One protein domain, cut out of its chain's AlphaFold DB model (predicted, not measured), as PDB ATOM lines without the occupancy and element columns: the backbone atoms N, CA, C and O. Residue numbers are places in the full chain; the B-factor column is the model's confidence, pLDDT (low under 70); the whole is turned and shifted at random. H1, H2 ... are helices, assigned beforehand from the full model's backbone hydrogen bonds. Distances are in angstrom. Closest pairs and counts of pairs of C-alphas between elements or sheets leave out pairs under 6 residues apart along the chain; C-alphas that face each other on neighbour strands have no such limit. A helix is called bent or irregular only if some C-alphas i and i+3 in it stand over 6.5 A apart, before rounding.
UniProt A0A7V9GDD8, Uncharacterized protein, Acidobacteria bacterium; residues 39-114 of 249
ATOM      1  N   ASP A  39     -11.706  19.745 -23.749       80.19
ATOM      2  CA  ASP A  39     -10.992  20.116 -24.964       80.19
ATOM      3  C   ASP A  39      -9.587  19.506 -25.018       80.19
ATOM      4  O   ASP A  39      -9.173  18.994 -26.061       80.19
ATOM      5  N   ILE A  40      -8.879  19.456 -23.886       78.31
ATOM      6  CA  ILE A  40      -7.569  18.799 -23.796       78.31
ATOM      7  C   ILE A  40      -7.724  17.288 -23.949       78.31
ATOM      8  O   ILE A  40      -6.957  16.669 -24.684       78.31
ATOM      9  N   VAL A  41      -8.734  16.685 -23.319       83.00
ATOM     10  CA  VAL A  41      -8.980  15.237 -23.434       83.00
ATOM     11  C   VAL A  41      -9.278  14.845 -24.887       83.00
ATOM     12  O   VAL A  41      -8.717  13.870 -25.393       83.00
ATOM     13  N   ASN A  42     -10.101  15.631 -25.583       84.81
ATOM     14  CA  ASN A  42     -10.423  15.404 -26.992       84.81
ATOM     15  C   ASN A  42      -9.199  15.590 -27.901       84.81
ATOM     16  O   ASN A  42      -8.943  14.742 -28.760       84.81
ATOM     17  N   LYS A  43      -8.406  16.650 -27.694       83.44
ATOM     18  CA  LYS A  43      -7.176  16.884 -28.468       83.44
ATOM     19  C   LYS A  43      -6.135  15.786 -28.231       83.44
ATOM     20  O   LYS A  43      -5.557  15.296 -29.197       83.44
ATOM     21  N   VAL A  44      -5.948  15.323 -26.992       83.38
ATOM     22  CA  VAL A  44      -5.076  14.173 -26.678       83.38
ATOM     23  C   VAL A  44      -5.557  12.904 -27.386       83.38
ATOM     24  O   VAL A  44      -4.742  12.157 -27.927       83.38
ATOM     25  N   GLY A  45      -6.873  12.692 -27.475       84.44
ATOM     26  CA  GLY A  45      -7.450  11.604 -28.268       84.44
ATOM     27  C   GLY A  45      -7.071  11.659 -29.755       84.44
ATOM     28  O   GLY A  45      -6.875  10.613 -30.373       84.44
ATOM     29  N   ASN A  46      -6.908  12.854 -30.325       85.62
ATOM     30  CA  ASN A  46      -6.476  13.026 -31.715       85.62
ATOM     31  C   ASN A  46      -4.964  12.806 -31.888       85.62
ATOM     32  O   ASN A  46      -4.558  12.195 -32.874       85.62
ATOM     33  N   ILE A  47      -4.142  13.176 -30.900       83.25
ATOM     34  CA  ILE A  47      -2.697  12.864 -30.893       83.25
ATOM     35  C   ILE A  47      -2.473  11.353 -30.969       83.25
ATOM     36  O   ILE A  47      -1.667  10.880 -31.768       83.25
ATOM     37  N   VAL A  48      -3.229  10.582 -30.183       83.12
ATOM     38  CA  VAL A  48      -3.155   9.110 -30.195       83.12
ATOM     39  C   VAL A  48      -3.570   8.528 -31.555       83.12
ATOM     40  O   VAL A  48      -3.088   7.468 -31.941       83.12
ATOM     41  N   ARG A  49      -4.416   9.232 -32.317       85.62
ATOM     42  CA  ARG A  49      -4.817   8.859 -33.686       85.62
ATOM     43  C   ARG A  49      -3.809   9.281 -34.764       85.62
ATOM     44  O   ARG A  49      -4.060   9.028 -35.939       85.62
ATOM     45  N   GLY A  50      -2.684   9.888 -34.385       83.00
ATOM     46  CA  GLY A  50      -1.634  10.332 -35.305       83.00
ATOM     47  C   GLY A  50      -1.804  11.763 -35.819       83.00
ATOM     48  O   GLY A  50      -1.101  12.156 -36.747       83.00
ATOM     49  N   ASP A  51      -2.705  12.552 -35.231       87.38
ATOM     50  CA  ASP A  51      -2.885  13.954 -35.601       87.38
ATOM     51  C   ASP A  51      -1.757  14.818 -35.011       87.38
ATOM     52  O   ASP A  51      -1.719  15.147 -33.819       87.38
ATOM     53  N   THR A  52      -0.812  15.187 -35.873       86.62
ATOM     54  CA  THR A  52       0.326  16.034 -35.508       86.62
ATOM     55  C   THR A  52      -0.063  17.481 -35.215       86.62
ATOM     56  O   THR A  52       0.682  18.173 -34.518       86.62
ATOM     57  N   ASP A  53      -1.197  17.967 -35.723       89.00
ATOM     58  CA  ASP A  53      -1.635  19.343 -35.480       89.00
ATOM     59  C   ASP A  53      -2.309  19.463 -34.114       89.00
ATOM     60  O   ASP A  53      -2.000  20.386 -33.354       89.00
ATOM     61  N   ALA A  54      -3.081  18.447 -33.717       85.19
ATOM     62  CA  ALA A  54      -3.552  18.318 -32.339       85.19
ATOM     63  C   ALA A  54      -2.386  18.281 -31.331       85.19
ATOM     64  O   ALA A  54      -2.478  18.878 -30.256       85.19
ATOM     65  N   ALA A  55      -1.263  17.644 -31.688       85.62
ATOM     66  CA  ALA A  55      -0.072  17.603 -30.837       85.62
ATOM     67  C   ALA A  55       0.554  18.987 -30.635       85.62
ATOM     68  O   ALA A  55       0.909  19.347 -29.510       85.62
ATOM     69  N   LYS A  56       0.646  19.792 -31.701       88.31
ATOM     70  CA  LYS A  56       1.156  21.170 -31.620       88.31
ATOM     71  C   LYS A  56       0.249  22.060 -30.774       88.31
ATOM     72  O   LYS A  56       0.759  22.880 -30.014       88.31
ATOM     73  N   ASP A  57      -1.063  21.902 -30.896       88.50
ATOM     74  CA  ASP A  57      -2.034  22.685 -30.131       88.50
ATOM     75  C   ASP A  57      -1.969  22.381 -28.636       88.50
ATOM     76  O   ASP A  57      -1.868  23.303 -27.826       88.50
ATOM     77  N   VAL A  58      -1.970  21.094 -28.270       86.00
ATOM     78  CA  VAL A  58      -1.814  20.674 -26.869       86.00
ATOM     79  C   VAL A  58      -0.475  21.149 -26.327       86.00
ATOM     80  O   VAL A  58      -0.423  21.653 -25.212       86.00
ATOM     81  N   TYR A  59       0.596  21.065 -27.119       86.12
ATOM     82  CA  TYR A  59       1.903  21.567 -26.711       86.12
ATOM     83  C   TYR A  59       1.904  23.083 -26.464       86.12
ATOM     84  O   TYR A  59       2.439  23.534 -25.452       86.12
ATOM     85  N   LYS A  60       1.291  23.883 -27.347       88.00
ATOM     86  CA  LYS A  60       1.185  25.343 -27.170       88.00
ATOM     87  C   LYS A  60       0.372  25.702 -25.929       88.00
ATOM     88  O   LYS A  60       0.850  26.479 -25.106       88.00
ATOM     89  N   GLN A  61      -0.804  25.096 -25.771       84.06
ATOM     90  CA  GLN A  61      -1.690  25.343 -24.632       84.06
ATOM     91  C   GLN A  61      -1.039  24.910 -23.315       84.06
ATOM     92  O   GLN A  61      -1.065  25.646 -22.327       84.06
ATOM     93  N   ALA A  62      -0.381  23.746 -23.316       83.75
ATOM     94  CA  ALA A  62       0.393  23.278 -22.180       83.75
ATOM     95  C   ALA A  62       1.536  24.246 -21.865       83.75
ATOM     96  O   ALA A  62       1.686  24.606 -20.707       83.75
ATOM     97  N   LYS A  63       2.306  24.723 -22.849       84.38
ATOM     98  CA  LYS A  63       3.418  25.660 -22.611       84.38
ATOM     99  C   LYS A  63       2.955  26.963 -21.952       84.38
ATOM    100  O   LYS A  63       3.610  27.435 -21.026       84.38
ATOM    101  N   GLU A  64       1.831  27.510 -22.401       84.19
ATOM    102  CA  GLU A  64       1.272  28.764 -21.883       84.19
ATOM    103  C   GLU A  64       0.708  28.599 -20.462       84.19
ATOM    104  O   GLU A  64       1.027  29.387 -19.579       84.19
ATOM    105  N   SER A  65      -0.036  27.519 -20.198       76.50
ATOM    106  CA  SER A  65      -0.639  27.273 -18.875       76.50
ATOM    107  C   SER A  65       0.329  26.667 -17.849       76.50
ATOM    108  O   SER A  65       0.182  26.869 -16.643       76.50
ATOM    109  N   THR A  66       1.331  25.909 -18.301       79.50
ATOM    110  CA  THR A  66       2.251  25.174 -17.418       79.50
ATOM    111  C   THR A  66       3.335  26.080 -16.859       79.50
ATOM    112  O   THR A  66       3.717  25.881 -15.718       79.50
ATOM    113  N   SER A  67       3.823  27.094 -17.582       78.75
ATOM    114  CA  SER A  67       4.962  27.899 -17.107       78.75
ATOM    115  C   SER A  67       4.689  28.603 -15.766       78.75
ATOM    116  O   SER A  67       5.522  28.574 -14.853       78.75
ATOM    117  N   GLU A  68       3.508  29.205 -15.613       79.31
ATOM    118  CA  GLU A  68       3.133  29.941 -14.398       79.31
ATOM    119  C   GLU A  68       2.705  29.006 -13.261       79.31
ATOM    120  O   GLU A  68       3.151  29.160 -12.120       79.31
ATOM    121  N   ALA A  69       1.887  27.996 -13.570       77.88
ATOM    122  CA  ALA A  69       1.405  27.036 -12.583       77.88
ATOM    123  C   ALA A  69       2.519  26.096 -12.092       77.88
ATOM    124  O   ALA A  69       2.616  25.827 -10.893       77.88
ATOM    125  N   ALA A  70       3.398  25.632 -12.988       81.38
ATOM    126  CA  ALA A  70       4.496  24.737 -12.634       81.38
ATOM    127  C   ALA A  70       5.473  25.417 -11.686       81.38
ATOM    128  O   ALA A  70       5.843  24.807 -10.696       81.38
ATOM    129  N   SER A  71       5.832  26.684 -11.911       79.81
ATOM    130  CA  SER A  71       6.778  27.388 -11.035       79.81
ATOM    131  C   SER A  71       6.276  27.476  -9.584       79.81
ATOM    132  O   SER A  71       7.030  27.238  -8.637       79.81
ATOM    133  N   GLN A  72       4.981  27.752  -9.391       82.00
ATOM    134  CA  GLN A  72       4.371  27.851  -8.059       82.00
ATOM    135  C   GLN A  72       4.198  26.479  -7.395       82.00
ATOM    136  O   GLN A  72       4.546  26.297  -6.224       82.00
ATOM    137  N   VAL A  73       3.690  25.499  -8.150       82.38
ATOM    138  CA  VAL A  73       3.475  24.134  -7.655       82.38
ATOM    139  C   VAL A  73       4.808  23.459  -7.351       82.38
ATOM    140  O   VAL A  73       4.944  22.853  -6.293       82.38
ATOM    141  N   TYR A  74       5.808  23.615  -8.216       82.25
ATOM    142  CA  TYR A  74       7.133  23.027  -8.046       82.25
ATOM    143  C   TYR A  74       7.828  23.580  -6.804       82.25
ATOM    144  O   TYR A  74       8.312  22.804  -5.982       82.25
ATOM    145  N   GLY A  75       7.816  24.902  -6.595       81.50
ATOM    146  CA  GLY A  75       8.424  25.510  -5.410       81.50
ATOM    147  C   GLY A  75       7.780  25.054  -4.094       81.50
ATOM    148  O   GLY A  75       8.485  24.735  -3.134       81.50
ATOM    149  N   ALA A  76       6.447  24.984  -4.041       81.06
ATOM    150  CA  ALA A  76       5.719  24.560  -2.843       81.06
ATOM    151  C   ALA A  76       5.811  23.043  -2.596       81.06
ATOM    152  O   ALA A  76       6.036  22.613  -1.460       81.06
ATOM    153  N   ALA A  77       5.663  22.234  -3.648       82.81
ATOM    154  CA  ALA A  77       5.741  20.781  -3.568       82.81
ATOM    155  C   ALA A  77       7.154  20.319  -3.211       82.81
ATOM    156  O   ALA A  77       7.296  19.494  -2.315       82.81
ATOM    157  N   THR A  78       8.190  20.894  -3.832       81.88
ATOM    158  CA  THR A  78       9.587  20.511  -3.578       81.88
ATOM    159  C   THR A  78       9.994  20.820  -2.146       81.88
ATOM    160  O   THR A  78      10.543  19.952  -1.477       81.88
ATOM    161  N   LYS A  79       9.657  22.008  -1.621       80.75
ATOM    162  CA  LYS A  79       9.943  22.347  -0.215       80.75
ATOM    163  C   LYS A  79       9.260  21.379   0.750       80.75
ATOM    164  O   LYS A  79       9.896  20.875   1.667       80.75
ATOM    165  N   LYS A  80       7.975  21.086   0.525       79.75
ATOM    166  CA  LYS A  80       7.205  20.187   1.394       79.75
ATOM    167  C   LYS A  80       7.664  18.729   1.288       79.75
ATOM    168  O   LYS A  80       7.674  18.029   2.297       79.75
ATOM    169  N   ALA A  81       8.036  18.282   0.091       78.31
ATOM    170  CA  ALA A  81       8.572  16.950  -0.149       78.31
ATOM    171  C   ALA A  81       9.954  16.786   0.490       78.31
ATOM    172  O   ALA A  81      10.149  15.819   1.213       78.31
ATOM    173  N   ALA A  82      10.867  17.743   0.300       76.81
ATOM    174  CA  ALA A  82      12.200  17.709   0.900       76.81
ATOM    175  C   ALA A  82      12.124  17.598   2.431       76.81
ATOM    176  O   ALA A  82      12.701  16.679   3.003       76.81
ATOM    177  N   SER A  83      11.316  18.445   3.084       77.38
ATOM    178  CA  SER A  83      11.146  18.391   4.542       77.38
ATOM    179  C   SER A  83      10.551  17.065   5.032       77.38
ATOM    180  O   SER A  83      11.004  16.529   6.034       77.38
ATOM    181  N   LYS A  84       9.568  16.497   4.318       74.81
ATOM    182  CA  LYS A  84       8.964  15.209   4.701       74.81
ATOM    183  C   LYS A  84       9.869  14.011   4.444       74.81
ATOM    184  O   LYS A  84       9.860  13.073   5.230       74.81
ATOM    185  N   ILE A  85      10.622  14.017   3.348       74.12
ATOM    186  CA  ILE A  85      11.541  12.929   3.006       74.12
ATOM    187  C   ILE A  85      12.633  12.824   4.070       74.12
ATOM    188  O   ILE A  85      12.941  11.716   4.499       74.12
ATOM    189  N   ASP A  86      13.174  13.948   4.540       72.25
ATOM    190  CA  ASP A  86      14.197  13.930   5.590       72.25
ATOM    191  C   ASP A  86      13.668  13.415   6.938       72.25
ATOM    192  O   ASP A  86      14.384  12.706   7.641       72.25
ATOM    193  N   GLU A  87      12.400  13.679   7.263       71.88
ATOM    194  CA  GLU A  87      11.739  13.167   8.474       71.88
ATOM    195  C   GLU A  87      11.320  11.687   8.363       71.88
ATOM    196  O   GLU A  87      11.345  10.951   9.351       71.88
ATOM    197  N   GLU A  88      10.931  11.224   7.170       69.75
ATOM    198  CA  GLU A  88      10.329   9.898   6.954       69.75
ATOM    199  C   GLU A  88      11.302   8.861   6.351       69.75
ATOM    200  O   GLU A  88      10.934   7.691   6.218       69.75
ATOM    201  N   LYS A  89      12.552   9.239   6.038       66.75
ATOM    202  CA  LYS A  89      13.597   8.384   5.427       66.75
ATOM    203  C   LYS A  89      13.733   6.998   6.076       66.75
ATOM    204  O   LYS A  89      13.778   5.992   5.368       66.75
ATOM    205  N   THR A  90      13.722   6.923   7.407       66.56
ATOM    206  CA  THR A  90      13.828   5.650   8.149       66.56
ATOM    207  C   THR A  90      12.582   4.767   7.994       66.56
ATOM    208  O   THR A  90      12.698   3.548   7.890       66.56
ATOM    209  N   ASN A  91      11.390   5.365   7.911       66.62
ATOM    210  CA  ASN A  91      10.123   4.639   7.763       66.62
ATOM    211  C   ASN A  91       9.870   4.211   6.307       66.62
ATOM    212  O   ASN A  91       9.283   3.156   6.053       66.62
ATOM    213  N   LEU A  92      10.358   4.995   5.339       68.19
ATOM    214  CA  LEU A  92      10.296   4.672   3.912       68.19
ATOM    215  C   LEU A  92      11.105   3.415   3.569       68.19
ATOM    216  O   LEU A  92      10.639   2.595   2.779       68.19
ATOM    217  N   ALA A  93      12.270   3.221   4.196       68.56
ATOM    218  CA  ALA A  93      13.106   2.041   3.968       68.56
ATOM    219  C   ALA A  93      12.383   0.723   4.330       68.56
ATOM    220  O   ALA A  93      12.446  -0.250   3.578       68.56
ATOM    221  N   GLN A  94      11.623   0.702   5.431       68.50
ATOM    222  CA  GLN A  94      10.824  -0.466   5.837       68.50
ATOM    223  C   GLN A  94       9.626  -0.731   4.915       68.50
ATOM    224  O   GLN A  94       9.327  -1.887   4.601       68.50
ATOM    225  N   GLY A  95       8.965   0.324   4.430       66.62
ATOM    226  CA  GLY A  95       7.894   0.191   3.439       66.62
ATOM    227  C   GLY A  95       8.405  -0.328   2.092       66.62
ATOM    228  O   GLY A  95       7.758  -1.170   1.467       66.62
ATOM    229  N   LEU A  96       9.595   0.112   1.673       70.44
ATOM    230  CA  LEU A  96      10.193  -0.302   0.405       70.44
ATOM    231  C   LEU A  96      10.579  -1.787   0.404       70.44
ATOM    232  O   LEU A  96      10.339  -2.455  -0.598       70.44
ATOM    233  N   SER A  97      11.080  -2.322   1.527       72.50
ATOM    234  CA  SER A  97      11.327  -3.767   1.672       72.50
ATOM    235  C   SER A  97      10.048  -4.577   1.464       72.50
ATOM    236  O   SER A  97      10.040  -5.525   0.689       72.50
ATOM    237  N   SER A  98       8.935  -4.146   2.067       74.75
ATOM    238  CA  SER A  98       7.644  -4.833   1.920       74.75
ATOM    239  C   SER A  98       7.128  -4.806   0.474       74.75
ATOM    240  O   SER A  98       6.538  -5.773  -0.006       74.75
ATOM    241  N   VAL A  99       7.356  -3.707  -0.253       74.25
ATOM    242  CA  VAL A  99       7.018  -3.614  -1.684       74.25
ATOM    243  C   VAL A  99       7.928  -4.515  -2.520       74.25
ATOM    244  O   VAL A  99       7.432  -5.208  -3.408       74.25
ATOM    245  N   ALA A 100       9.229  -4.541  -2.230       74.56
ATOM    246  CA  ALA A 100      10.188  -5.408  -2.906       74.56
ATOM    247  C   ALA A 100       9.851  -6.896  -2.708       74.56
ATOM    248  O   ALA A 100       9.854  -7.649  -3.682       74.56
ATOM    249  N   ASP A 101       9.472  -7.297  -1.492       80.06
ATOM    250  CA  ASP A 101       9.042  -8.663  -1.177       80.06
ATOM    251  C   ASP A 101       7.781  -9.051  -1.960       80.06
ATOM    252  O   ASP A 101       7.721 -10.133  -2.548       80.06
ATOM    253  N   ASN A 102       6.808  -8.142  -2.061       78.12
ATOM    254  CA  ASN A 102       5.604  -8.358  -2.864       78.12
ATOM    255  C   ASN A 102       5.933  -8.482  -4.358       78.12
ATOM    256  O   ASN A 102       5.435  -9.385  -5.025       78.12
ATOM    257  N   ILE A 103       6.797  -7.616  -4.898       74.25
ATOM    258  CA  ILE A 103       7.226  -7.689  -6.304       74.25
ATOM    259  C   ILE A 103       7.962  -9.003  -6.575       74.25
ATOM    260  O   ILE A 103       7.716  -9.631  -7.606       74.25
ATOM    261  N   ARG A 104       8.824  -9.449  -5.655       75.31
ATOM    262  CA  ARG A 104       9.553 -10.715  -5.785       75.31
ATOM    263  C   ARG A 104       8.604 -11.910  -5.789       75.31
ATOM    264  O   ARG A 104       8.687 -12.733  -6.694       75.31
ATOM    265  N   GLN A 105       7.634 -11.938  -4.874       76.75
ATOM    266  CA  GLN A 105       6.581 -12.957  -4.860       76.75
ATOM    267  C   GLN A 105       5.732 -12.937  -6.140       76.75
ATOM    268  O   GLN A 105       5.383 -13.990  -6.669       76.75
ATOM    269  N   LEU A 106       5.405 -11.757  -6.678       71.19
ATOM    270  CA  LEU A 106       4.709 -11.638  -7.962       71.19
ATOM    271  C   LEU A 106       5.562 -12.178  -9.118       71.19
ATOM    272  O   LEU A 106       5.037 -12.894  -9.966       71.19
ATOM    273  N   GLY A 107       6.859 -11.867  -9.143       68.06
ATOM    274  CA  GLY A 107       7.801 -12.364 -10.147       68.06
ATOM    275  C   GLY A 107       7.932 -13.886 -10.127       68.06
ATOM    276  O   GLY A 107       7.868 -14.518 -11.181       68.06
ATOM    277  N   ASP A 108       8.020 -14.478  -8.936       71.56
ATOM    278  CA  ASP A 108       8.080 -15.932  -8.761       71.56
ATOM    279  C   ASP A 108       6.770 -16.612  -9.206       71.56
ATOM    280  O   ASP A 108       6.800 -17.637  -9.889       71.56
ATOM    281  N   ASN A 109       5.614 -15.998  -8.925       62.47
ATOM    282  CA  ASN A 109       4.305 -16.491  -9.371       62.47
ATOM    283  C   ASN A 109       4.094 -16.350 -10.890       62.47
ATOM    284  O   ASN A 109       3.521 -17.234 -11.524       62.47
ATOM    285  N   LEU A 110       4.574 -15.260 -11.494       59.19
ATOM    286  CA  LEU A 110       4.506 -15.031 -12.942       59.19
ATOM    287  C   LEU A 110       5.434 -15.976 -13.713       59.19
ATOM    288  O   LEU A 110       5.089 -16.408 -14.810       59.19
ATOM    289  N   ARG A 111       6.573 -16.355 -13.125       58.59
ATOM    290  CA  ARG A 111       7.498 -17.346 -13.692       58.59
ATOM    291  C   ARG A 111       6.914 -18.766 -13.708       58.59
ATOM    292  O   ARG A 111       7.334 -19.569 -14.534       58.59
ATOM    293  N   GLY A 112       5.937 -19.058 -12.844       54.62
ATOM    294  CA  GLY A 112       5.140 -20.292 -12.874       54.62
ATOM    295  C   GLY A 112       3.883 -20.222 -13.758       54.62
ATOM    296  O   GLY A 112       3.279 -21.254 -14.043       54.62
ATOM    297  N   ALA A 113       3.488 -19.026 -14.208       52.38
ATOM    298  CA  ALA A 113       2.305 -18.776 -15.027       52.38
ATOM    299  C   ALA A 113       2.703 -18.441 -16.476       52.38
ATOM    300  O   ALA A 113       2.538 -17.319 -16.955       52.38
ATOM    301  N   GLU A 114       3.188 -19.445 -17.203       52.62
ATOM    302  CA  GLU A 114       3.613 -19.390 -18.616       52.62
ATOM    303  C   GLU A 114       2.489 -19.011 -19.620       52.62
ATOM    304  O   GLU A 114       2.675 -19.050 -20.829       52.62
TER     305      GLU A 114
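This is residues 39 to 114 of the 249 residues of an uncharacterized protein of Acidobacteria bacterium (UniProt A0A7V9GDD8). What shape do these atoms make? One very long helix, H2, arches over an empty middle like a horseshoe, with a kink near residue 68 and a sharp bend at residues 88 and 89; the short helix H1 packs crosswise on the foot of one leg, and H2b makes the other leg. What is it made of? The printed part has 76 residues with two named helices, H1 then H2, and no named strand: the class is all helix. How large is it? It is extended and flat, with a radius of gyration of the C-alphas of 20.8 A and spans of 45 by 44 by 14 A.

Where does the long helix run? By its hydrogen bonds H2 was assigned as one helix, residues 52 to 112, but it is bent: C-alphas 87 and 90 are 7.8 A apart. Arm H2a, residues 52 to 87, is 45.5 A long and begins with C-alpha 52 at (0.326, 16.034, -35.508); arm H2b, residues 90 to 112, is 34.5 A long and ends with C-alpha 112 at (5.140, -20.292, -12.874). Where is the other helix? H1 is residues 39 to 48, 14.5 A, from (-10.992, 20.116, -24.964).

How do the arms stand? H2a and H2b stand at a steep tilt of 54 degrees, and H2a itself has a kink of 54 degrees near residue 68. What does H1 touch? It touches residues 54 to 58 of H2a alone, about perpendicular at 74 degrees; the closest C-alphas, of Ile 47 and Ala 55, are 5.4 A apart. H1 and H2b are apart. Are the backbones helical? Every O i to N i+4 pair is within hydrogen-bond range in H1, against 28 of 32 in H2a and 18 of 19 in H2b.

How far does it reach? The two C-alphas farthest apart, of Glu 68 and Gly 112, are 50.3 A apart, and residues 63 to 114 stand free. Is it unbroken? The printed part has no cut, and the link from H1 to H2 is tight, with 3 residues. Where is confidence low? Mean pLDDT of the printed part is 77.1; residues 88 to 95, 107 and 109 to 114 are under 70.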